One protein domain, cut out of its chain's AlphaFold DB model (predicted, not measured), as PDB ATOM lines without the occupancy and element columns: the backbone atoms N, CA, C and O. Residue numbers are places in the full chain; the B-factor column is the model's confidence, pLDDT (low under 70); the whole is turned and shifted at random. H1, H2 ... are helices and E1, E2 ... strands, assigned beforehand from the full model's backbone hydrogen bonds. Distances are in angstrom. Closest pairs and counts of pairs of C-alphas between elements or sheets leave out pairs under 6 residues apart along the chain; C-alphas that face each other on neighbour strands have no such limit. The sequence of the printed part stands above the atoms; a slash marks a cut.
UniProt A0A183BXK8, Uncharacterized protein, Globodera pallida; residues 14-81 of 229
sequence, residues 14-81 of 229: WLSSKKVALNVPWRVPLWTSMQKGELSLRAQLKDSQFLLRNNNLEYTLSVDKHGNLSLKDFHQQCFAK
ATOM      1  N   TRP A  14     203.861 187.667 187.585       91.56
ATOM      2  CA  TRP A  14     203.521 187.085 188.881       91.56
ATOM      3  C   TRP A  14     202.166 186.400 188.798       91.56
ATOM      4  O   TRP A  14     201.215 186.974 188.274       91.56
ATOM      5  N   LEU A  15     202.066 185.197 189.362       91.25
ATOM      6  CA  LEU A  15     200.841 184.403 189.421       91.25
ATOM      7  C   LEU A  15     200.497 184.068 190.875       91.25
ATOM      8  O   LEU A  15     201.346 183.611 191.635       91.25
ATOM      9  N   SER A  16     199.234 184.261 191.251       90.06
ATOM     10  CA  SER A  16     198.689 183.894 192.560       90.06
ATOM     11  C   SER A  16     197.812 182.643 192.479       90.06
ATOM     12  O   SER A  16     197.085 182.449 191.503       90.06
ATOM     13  N   SER A  17     197.780 181.849 193.557       89.56
ATOM     14  CA  SER A  17     196.844 180.725 193.732       89.56
ATOM     15  C   SER A  17     195.370 181.146 193.675       89.56
ATOM     16  O   SER A  17     194.511 180.330 193.355       89.56
ATOM     17  N   LYS A  18     195.072 182.434 193.898       90.12
ATOM     18  CA  LYS A  18     193.738 183.028 193.711       90.12
ATOM     19  C   LYS A  18     193.388 183.312 192.243       90.12
ATOM     20  O   LYS A  18     192.404 183.998 191.990       90.12
ATOM     21  N   LYS A  19     194.186 182.820 191.286       92.88
ATOM     22  CA  LYS A  19     193.997 183.030 189.839       92.88
ATOM     23  C   LYS A  19     193.940 184.518 189.485       92.88
ATOM     24  O   LYS A  19     193.053 185.008 188.788       92.88
ATOM     25  N   VAL A  20     194.941 185.221 190.010       92.12
ATOM     26  CA  VAL A  20     195.284 186.604 189.683       92.12
ATOM     27  C   VAL A  20     196.690 186.586 189.105       92.12
ATOM     28  O   VAL A  20     197.590 186.009 189.718       92.12
ATOM     29  N   ALA A  21     196.876 187.192 187.939       92.31
ATOM     30  CA  ALA A  21     198.170 187.324 187.291       92.31
ATOM     31  C   ALA A  21     198.481 188.791 187.001       92.31
ATOM     32  O   ALA A  21     197.615 189.541 186.554       92.31
ATOM     33  N   LEU A  22     199.722 189.187 187.242       93.12
ATOM     34  CA  LEU A  22     200.240 190.529 187.020       93.12
ATOM     35  C   LEU A  22     201.410 190.437 186.045       93.12
ATOM     36  O   LEU A  22     202.316 189.642 186.265       93.12
ATOM     37  N   ASN A  23     201.425 191.282 185.022       92.75
ATOM     38  CA  ASN A  23     202.557 191.428 184.113       92.75
ATOM     39  C   ASN A  23     202.988 192.892 184.013       92.75
ATOM     40  O   ASN A  23     202.138 193.765 183.842       92.75
ATOM     41  N   VAL A  24     204.292 193.150 184.052       91.31
ATOM     42  CA  VAL A  24     204.874 194.482 183.839       91.31
ATOM     43  C   VAL A  24     205.774 194.435 182.600       91.31
ATOM     44  O   VAL A  24     206.729 193.660 182.588       91.31
ATOM     45  N   PRO A  25     205.543 195.251 181.555       88.25
ATOM     46  CA  PRO A  25     206.354 195.187 180.345       88.25
ATOM     47  C   PRO A  25     207.816 195.584 180.611       88.25
ATOM     48  O   PRO A  25     208.127 196.355 181.527       88.25
ATOM     49  N   TRP A  26     208.736 195.068 179.788       84.88
ATOM     50  CA  TRP A  26     210.187 195.269 179.940       84.88
ATOM     51  C   TRP A  26     210.609 196.750 179.889       84.88
ATOM     52  O   TRP A  26     211.596 197.137 180.512       84.88
ATOM     53  N   ARG A  27     209.803 197.589 179.224       82.75
ATOM     54  CA  ARG A  27     209.995 199.041 179.102       82.75
ATOM     55  C   ARG A  27     209.711 199.847 180.371       82.75
ATOM     56  O   ARG A  27     209.846 201.061 180.341       82.75
ATOM     57  N   VAL A  28     209.252 199.226 181.456       87.06
ATOM     58  CA  VAL A  28     209.084 199.915 182.746       87.06
ATOM     59  C   VAL A  28     210.396 199.805 183.526       87.06
ATOM     60  O   VAL A  28     210.918 198.698 183.648       87.06
ATOM     61  N   PRO A  29     210.953 200.882 184.096       86.12
ATOM     62  CA  PRO A  29     212.132 200.799 184.959       86.12
ATOM     63  C   PRO A  29     211.725 200.259 186.342       86.12
ATOM     64  O   PRO A  29     211.596 201.004 187.315       86.12
ATOM     65  N   LEU A  30     211.409 198.964 186.391       86.88
ATOM     66  CA  LEU A  30     210.696 198.330 187.493       86.88
ATOM     67  C   LEU A  30     211.629 197.935 188.638       86.88
ATOM     68  O   LEU A  30     212.577 197.174 188.463       86.88
ATOM     69  N   TRP A  31     211.247 198.359 189.833       87.56
ATOM     70  CA  TRP A  31     211.724 197.859 191.109       87.56
ATOM     71  C   TRP A  31     210.609 197.067 191.777       87.56
ATOM     72  O   TRP A  31     209.446 197.483 191.759       87.56
ATOM     73  N   THR A  32     210.965 195.944 192.392       87.69
ATOM     74  CA  THR A  32     210.015 195.075 193.087       87.69
ATOM     75  C   THR A  32     210.471 194.789 194.509       87.69
ATOM     76  O   THR A  32     211.660 194.782 194.825       87.69
ATOM     77  N   SER A  33     209.504 194.571 195.392       88.38
ATOM     78  CA  SER A  33     209.738 194.058 196.741       88.38
ATOM     79  C   SER A  33     208.593 193.126 197.105       88.38
ATOM     80  O   SER A  33     207.433 193.475 196.902       88.38
ATOM     81  N   MET A  34     208.922 191.961 197.657       86.50
ATOM     82  CA  MET A  34     207.955 191.008 198.192       86.50
ATOM     83  C   MET A  34     208.193 190.872 199.692       86.50
ATOM     84  O   MET A  34     209.259 190.415 200.107       86.50
ATOM     85  N   GLN A  35     207.230 191.285 200.514       88.81
ATOM     86  CA  GLN A  35     207.331 191.196 201.974       88.81
ATOM     87  C   GLN A  35     205.981 190.800 202.562       88.81
ATOM     88  O   GLN A  35     204.973 191.414 202.250       88.81
ATOM     89  N   LYS A  36     205.960 189.771 203.421       86.00
ATOM     90  CA  LYS A  36     204.767 189.347 204.186       86.00
ATOM     91  C   LYS A  36     203.475 189.208 203.350       86.00
ATOM     92  O   LYS A  36     202.397 189.542 203.820       86.00
ATOM     93  N   GLY A  37     203.579 188.697 202.122       80.94
ATOM     94  CA  GLY A  37     202.426 188.509 201.228       80.94
ATOM     95  C   GLY A  37     202.015 189.751 200.426       80.94
ATOM     96  O   GLY A  37     201.054 189.677 199.664       80.94
ATOM     97  N   GLU A  38     202.745 190.858 200.546       87.31
ATOM     98  CA  GLU A  38     202.561 192.065 199.744       87.31
ATOM     99  C   GLU A  38     203.624 192.154 198.644       87.31
ATOM    100  O   GLU A  38     204.828 192.082 198.910       87.31
ATOM    101  N   LEU A  39     203.165 192.355 197.407       89.44
ATOM    102  CA  LEU A  39     204.003 192.676 196.256       89.44
ATOM    103  C   LEU A  39     203.938 194.182 195.993       89.44
ATOM    104  O   LEU A  39     202.893 194.713 195.624       89.44
ATOM    105  N   SER A  40     205.068 194.862 196.154       91.44
ATOM    106  CA  SER A  40     205.231 196.275 195.816       91.44
ATOM    107  C   SER A  40     205.925 196.429 194.468       91.44
ATOM    108  O   SER A  40     206.952 195.791 194.223       91.44
ATOM    109  N   LEU A  41     205.396 197.315 193.626       91.31
ATOM    110  CA  LEU A  41     205.949 197.670 192.319       91.31
ATOM    111  C   LEU A  41     206.240 199.166 192.288       91.31
ATOM    112  O   LEU A  41     205.400 199.974 192.685       91.31
ATOM    113  N   ARG A  42     207.405 199.548 191.772       89.56
ATOM    114  CA  ARG A  42     207.759 200.955 191.589       89.56
ATOM    115  C   ARG A  42     208.483 201.152 190.270       89.56
ATOM    116  O   ARG A  42     209.499 200.516 190.026       89.56
ATOM    117  N   ALA A  43     207.997 202.076 189.453       89.31
ATOM    118  CA  ALA A  43     208.757 202.581 188.320       89.31
ATOM    119  C   ALA A  43     209.696 203.698 188.811       89.31
ATOM    120  O   ALA A  43     209.245 204.711 189.350       89.31
ATOM    121  N   GLN A  44     211.012 203.493 188.709       83.56
ATOM    122  CA  GLN A  44     212.016 204.447 189.187       83.56
ATOM    123  C   GLN A  44     213.255 204.460 188.287       83.56
ATOM    124  O   GLN A  44     213.884 203.431 188.054       83.56
ATOM    125  N   LEU A  45     213.639 205.666 187.860       80.12
ATOM    126  CA  LEU A  45     214.832 205.919 187.043       80.12
ATOM    127  C   LEU A  45     216.094 206.204 187.860       80.12
ATOM    128  O   LEU A  45     217.198 206.007 187.365       80.12
ATOM    129  N   LYS A  46     215.951 206.651 189.112       73.44
ATOM    130  CA  LYS A  46     217.099 206.876 189.994       73.44
ATOM    131  C   LYS A  46     217.844 205.551 190.198       73.44
ATOM    132  O   LYS A  46     217.222 204.585 190.648       73.44
ATOM    133  N   ASP A  47     219.131 205.546 189.855       67.88
ATOM    134  CA  ASP A  47     220.036 204.386 189.888       67.88
ATOM    135  C   ASP A  47     219.632 203.247 188.925       67.88
ATOM    136  O   ASP A  47     219.961 202.081 189.137       67.88
ATOM    137  N   SER A  48     218.880 203.577 187.869       64.06
ATOM    138  CA  SER A  48     218.415 202.620 186.866       64.06
ATOM    139  C   SER A  48     219.431 202.446 185.740       64.06
ATOM    140  O   SER A  48     219.945 203.421 185.204       64.06
ATOM    141  N   GLN A  49     219.676 201.198 185.340       60.16
ATOM    142  CA  GLN A  49     220.503 200.863 184.171       60.16
ATOM    143  C   GLN A  49     219.749 201.047 182.843       60.16
ATOM    144  O   GLN A  49     220.327 200.908 181.769       60.16
ATOM    145  N   PHE A  50     218.445 201.326 182.904       59.81
ATOM    146  CA  PHE A  50     217.618 201.491 181.722       59.81
ATOM    147  C   PHE A  50     217.757 202.904 181.145       59.81
ATOM    148  O   PHE A  50     217.538 203.888 181.848       59.81
ATOM    149  N   LEU A  51     217.984 203.001 179.832       63.41
ATOM    150  CA  LEU A  51     217.989 204.255 179.056       63.41
ATOM    151  C   LEU A  51     216.564 204.808 178.821       63.41
ATOM    152  O   LEU A  51     216.247 205.376 177.775       63.41
ATOM    153  N   LEU A  52     215.655 204.584 179.769       66.75
ATOM    154  CA  LEU A  52     214.249 204.946 179.649       66.75
ATOM    155  C   LEU A  52     214.031 206.367 180.163       66.75
ATOM    156  O   LEU A  52     214.512 206.743 181.227       66.75
ATOM    157  N   ARG A  53     213.247 207.154 179.422       66.88
ATOM    158  CA  ARG A  53     212.842 208.509 179.841       66.88
ATOM    159  C   ARG A  53     211.514 208.534 180.601       66.88
ATOM    160  O   ARG A  53     211.165 209.558 181.174       66.88
ATOM    161  N   ASN A  54     210.774 207.425 180.596       71.88
ATOM    162  CA  ASN A  54     209.461 207.314 181.222       71.88
ATOM    163  C   ASN A  54     209.558 206.538 182.545       71.88
ATOM    164  O   ASN A  54     210.131 205.451 182.597       71.88
ATOM    165  N   ASN A  55     208.983 207.101 183.605       82.06
ATOM    166  CA  ASN A  55     208.880 206.507 184.936       82.06
ATOM    167  C   ASN A  55     207.438 206.105 185.297       82.06
ATOM    168  O   ASN A  55     207.147 205.883 186.469       82.06
ATOM    169  N   ASN A  56     206.538 206.009 184.318       88.94
ATOM    170  CA  ASN A  56     205.187 205.512 184.531       88.94
ATOM    171  C   ASN A  56     205.216 204.012 184.831       88.94
ATOM    172  O   ASN A  56     205.877 203.223 184.149       88.94
ATOM    173  N   LEU A  57     204.460 203.618 185.854       91.50
ATOM    174  CA  LEU A  57     204.202 202.217 186.138       91.50
ATOM    175  C   LEU A  57     203.074 201.733 185.226       91.50
ATOM    176  O   LEU A  57     201.911 202.075 185.422       91.50
ATOM    177  N   GLU A  58     203.429 200.916 184.244       93.00
ATOM    178  CA  GLU A  58     202.477 200.219 183.383       93.00
ATOM    179  C   GLU A  58     202.403 198.753 183.796       93.00
ATOM    180  O   GLU A  58     203.431 198.120 184.038       93.00
ATOM    181  N   TYR A  59     201.198 198.196 183.883       93.31
ATOM    182  CA  TYR A  59     201.006 196.787 184.202       93.31
ATOM    183  C   TYR A  59     199.667 196.274 183.681       93.31
ATOM    184  O   TYR A  59     198.711 197.028 183.513       93.31
ATOM    185  N   THR A  60     199.598 194.964 183.476       93.94
ATOM    186  CA  THR A  60     198.375 194.247 183.119       93.94
ATOM    187  C   THR A  60     197.998 193.323 184.263       93.94
ATOM    188  O   THR A  60     198.809 192.498 184.681       93.94
ATOM    189  N   LEU A  61     196.756 193.431 184.735       93.88
ATOM    190  CA  LEU A  61     196.172 192.512 185.708       93.88
ATOM    191  C   LEU A  61     195.155 191.603 185.008       93.88
ATOM    192  O   LEU A  61     194.237 192.082 184.345       93.88
ATOM    193  N   SER A  62     195.308 190.295 185.171       93.56
ATOM    194  CA  SER A  62     194.349 189.281 184.729       93.56
ATOM    195  C   SER A  62     193.753 188.584 185.948       93.56
ATOM    196  O   SER A  62     194.471 188.294 186.901       93.56
ATOM    197  N   VAL A  63     192.446 188.325 185.927       94.31
ATOM    198  CA  VAL A  63     191.710 187.702 187.039       94.31
ATOM    199  C   VAL A  63     190.689 186.718 186.476       94.31
ATOM    200  O   VAL A  63     189.935 187.073 185.566       94.31
ATOM    201  N   ASP A  64     190.630 185.507 187.029       92.88
ATOM    202  CA  ASP A  64     189.532 184.567 186.774       92.88
ATOM    203  C   ASP A  64     188.274 185.019 187.534       92.88
ATOM    204  O   ASP A  64     188.056 184.652 188.687       92.88
ATOM    205  N   LYS A  65     187.447 185.851 186.889       86.19
ATOM    206  CA  LYS A  65     186.240 186.439 187.497       86.19
ATOM    207  C   LYS A  65     185.205 185.406 187.944       86.19
ATOM    208  O   LYS A  65     184.434 185.691 188.855       86.19
ATOM    209  N   HIS A  66     185.154 184.251 187.285       85.69
ATOM    210  CA  HIS A  66     184.120 183.245 187.523       85.69
ATOM    211  C   HIS A  66     184.613 182.085 188.387       85.69
ATOM    212  O   HIS A  66     183.806 181.289 188.846       85.69
ATOM    213  N   GLY A  67     185.922 181.984 188.625       84.06
ATOM    214  CA  GLY A  67     186.500 180.909 189.426       84.06
ATOM    215  C   GLY A  67     186.468 179.543 188.736       84.06
ATOM    216  O   GLY A  67     186.820 178.552 189.374       84.06
ATOM    217  N   ASN A  68     186.111 179.489 187.452       88.94
ATOM    218  CA  ASN A  68     185.835 178.251 186.723       88.94
ATOM    219  C   ASN A  68     187.084 177.608 186.110       88.94
ATOM    220  O   ASN A  68     187.025 176.464 185.670       88.94
ATOM    221  N   LEU A  69     188.211 178.323 186.053       92.62
ATOM    222  CA  LEU A  69     189.444 177.790 185.479       92.62
ATOM    223  C   LEU A  69     190.259 177.034 186.529       92.62
ATOM    224  O   LEU A  69     190.323 177.437 187.694       92.62
ATOM    225  N   SER A  70     190.963 175.979 186.121       95.06
ATOM    226  CA  SER A  70     192.074 175.489 186.937       95.06
ATOM    227  C   SER A  70     193.197 176.540 186.968       95.06
ATOM    228  O   SER A  70     193.285 177.406 186.092       95.06
ATOM    229  N   LEU A  71     194.087 176.484 187.966       92.19
ATOM    230  CA  LEU A  71     195.249 177.383 188.007       92.19
ATOM    231  C   LEU A  71     196.129 177.223 186.754       92.19
ATOM    232  O   LEU A  71     196.658 178.210 186.246       92.19
ATOM    233  N   LYS A  72     196.236 175.991 186.242       94.00
ATOM    234  CA  LYS A  72     196.953 175.666 185.008       94.00
ATOM    235  C   LYS A  72     196.327 176.368 183.803       94.00
ATOM    236  O   LYS A  72     197.039 177.075 183.096       94.00
ATOM    237  N   ASP A  73     195.017 176.230 183.609       94.25
ATOM    238  CA  ASP A  73     194.329 176.817 182.450       94.25
ATOM    239  C   ASP A  73     194.365 178.347 182.504       94.25
ATOM    240  O   ASP A  73     194.630 179.004 181.498       94.25
ATOM    241  N   PHE A  74     194.170 178.924 183.695       94.38
ATOM    242  CA  PHE A  74     194.300 180.364 183.906       94.38
ATOM    243  C   PHE A  74     195.711 180.864 183.565       94.38
ATOM    244  O   PHE A  74     195.858 181.854 182.843       94.38
ATOM    245  N   HIS A  75     196.752 180.170 184.038       91.62
ATOM    246  CA  HIS A  75     198.138 180.502 183.717       91.62
ATOM    247  C   HIS A  75     198.411 180.421 182.215       91.62
ATOM    248  O   HIS A  75     198.939 181.379 181.656       91.62
ATOM    249  N   GLN A  76     198.021 179.327 181.557       90.81
ATOM    250  CA  GLN A  76     198.243 179.133 180.123       90.81
ATOM    251  C   GLN A  76     197.555 180.226 179.293       90.81
ATOM    252  O   GLN A  76     198.174 180.787 178.389       90.81
ATOM    253  N   GLN A  77     196.320 180.602 179.644       91.19
ATOM    254  CA  GLN A  77     195.604 181.698 178.981       91.19
ATOM    255  C   GLN A  77     196.264 183.067 179.190       91.19
ATOM    256  O   GLN A  77     196.263 183.892 178.276       91.19
ATOM    257  N   CYS A  78     196.809 183.341 180.380       90.25
ATOM    258  CA  CYS A  78     197.522 184.594 180.643       90.25
ATOM    259  C   CYS A  78     198.866 184.633 179.911       90.25
ATOM    260  O   CYS A  78     199.177 185.619 179.249       90.25
ATOM    261  N   PHE A  79     199.639 183.553 180.003       87.00
ATOM    262  CA  PHE A  79     200.987 183.460 179.451       87.00
ATOM    263  C   PHE A  79     200.996 183.517 177.919       87.00
ATOM    264  O   PHE A  79     201.844 184.193 177.342       87.00
ATOM    265  N   ALA A  80     199.991 182.933 177.258       87.69
ATOM    266  CA  ALA A  80     199.823 183.014 175.804       87.69
ATOM    267  C   ALA A  80     199.631 184.450 175.270       87.69
ATOM    268  O   ALA A  80     199.814 184.693 174.079       87.69
ATOM    269  N   LYS A  81     199.266 185.414 176.130       86.19
ATOM    270  CA  LYS A  81     199.193 186.843 175.771       86.19
ATOM    271  C   LYS A  81     200.539 187.558 175.896       86.19
ATOM    272  O   LYS A  81     200.670 188.670 175.392       86.19
TER     273      LYS A  81
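Overview. This is residues 14 to 81 of the 229 residues of an uncharacterized protein of Globodera pallida (UniProt A0A183BXK8). A small sheet of three strands, E1, E2 and E5, has one helix, H1, over one face, and a long two-strand hairpin, E3 and E4, splays off on the side away from the helix, making an open V with the sheet. A long loop, residues 44 to 59, swings out past the joint of the V and leads back to E5. The printed part has 68 residues, with five named strands and then one named helix, in the order E1 E2 E3 E4 E5 H1; both sheets, E1 - E2 - E5 and E3 - E4, are antiparallel. The class is mixed, helices and strands, though under half of the residues are in named elements. The whole is loose, with a radius of gyration of the C-alphas of 14.2 A, and only just flat, spanning 42 by 29 by 15 A.

Along the chain. E1, residues 14 to 16, begins at C-alpha 14 at (203.521, 187.085, 188.881) and is 6.9 A long. E2, residues 20 to 23, measures 10.4 A. E3, residues 30 to 35, measures 16.5 A and begins at C-alpha 30 at (210.696, 198.330, 187.493). E4, residues 38 to 43, measures 16.7 A. E5, residues 60 to 63, measures 10.1 A. H1, residues 71 to 79, measures 12.0 A and ends at C-alpha 79 at (200.987, 183.460, 179.451).

Arrangement. E1 and E2 are a hairpin, antiparallel at 176 degrees, with N 14 and O 22 within hydrogen-bond range at 2.8 A. E2 is the inner strand; E5 is its antiparallel neighbour at 166 degrees, with N 21 and O 62 2.8 A apart. H1 is on this sheet, at a height over the sheet of 9.2 A. It lies over E2 and runs along the strands, at 24 degrees to E2 on the local plane; the closest C-alphas of H1 and E2 are those of Cys 78 and Ala 21, 7.2 A apart. In H1 every O i to N i+4 pair is within hydrogen-bond range. E3 and E4 form the other hairpin, antiparallel at 163 degrees, with N 31 and O 42 2.8 A apart and N 35 and O 38 3.0 A apart. This hairpin is apart from the three-stranded sheet: among the pairs apart are E2 and E3, and E4 and E5. E3 and E4 are also apart from H1.

Size, cuts and confidence. The two C-alphas farthest apart, those of Asp 47 and Asn 68, are 43.2 A from each other. The printed part has no cut. The link from E4 to E5, 16 residues, is long; those from E1 to E2 and from E3 to E4 are tight. The mean pLDDT of the printed part is 86.4, and residues 47 to 53, within the long link, are under 70.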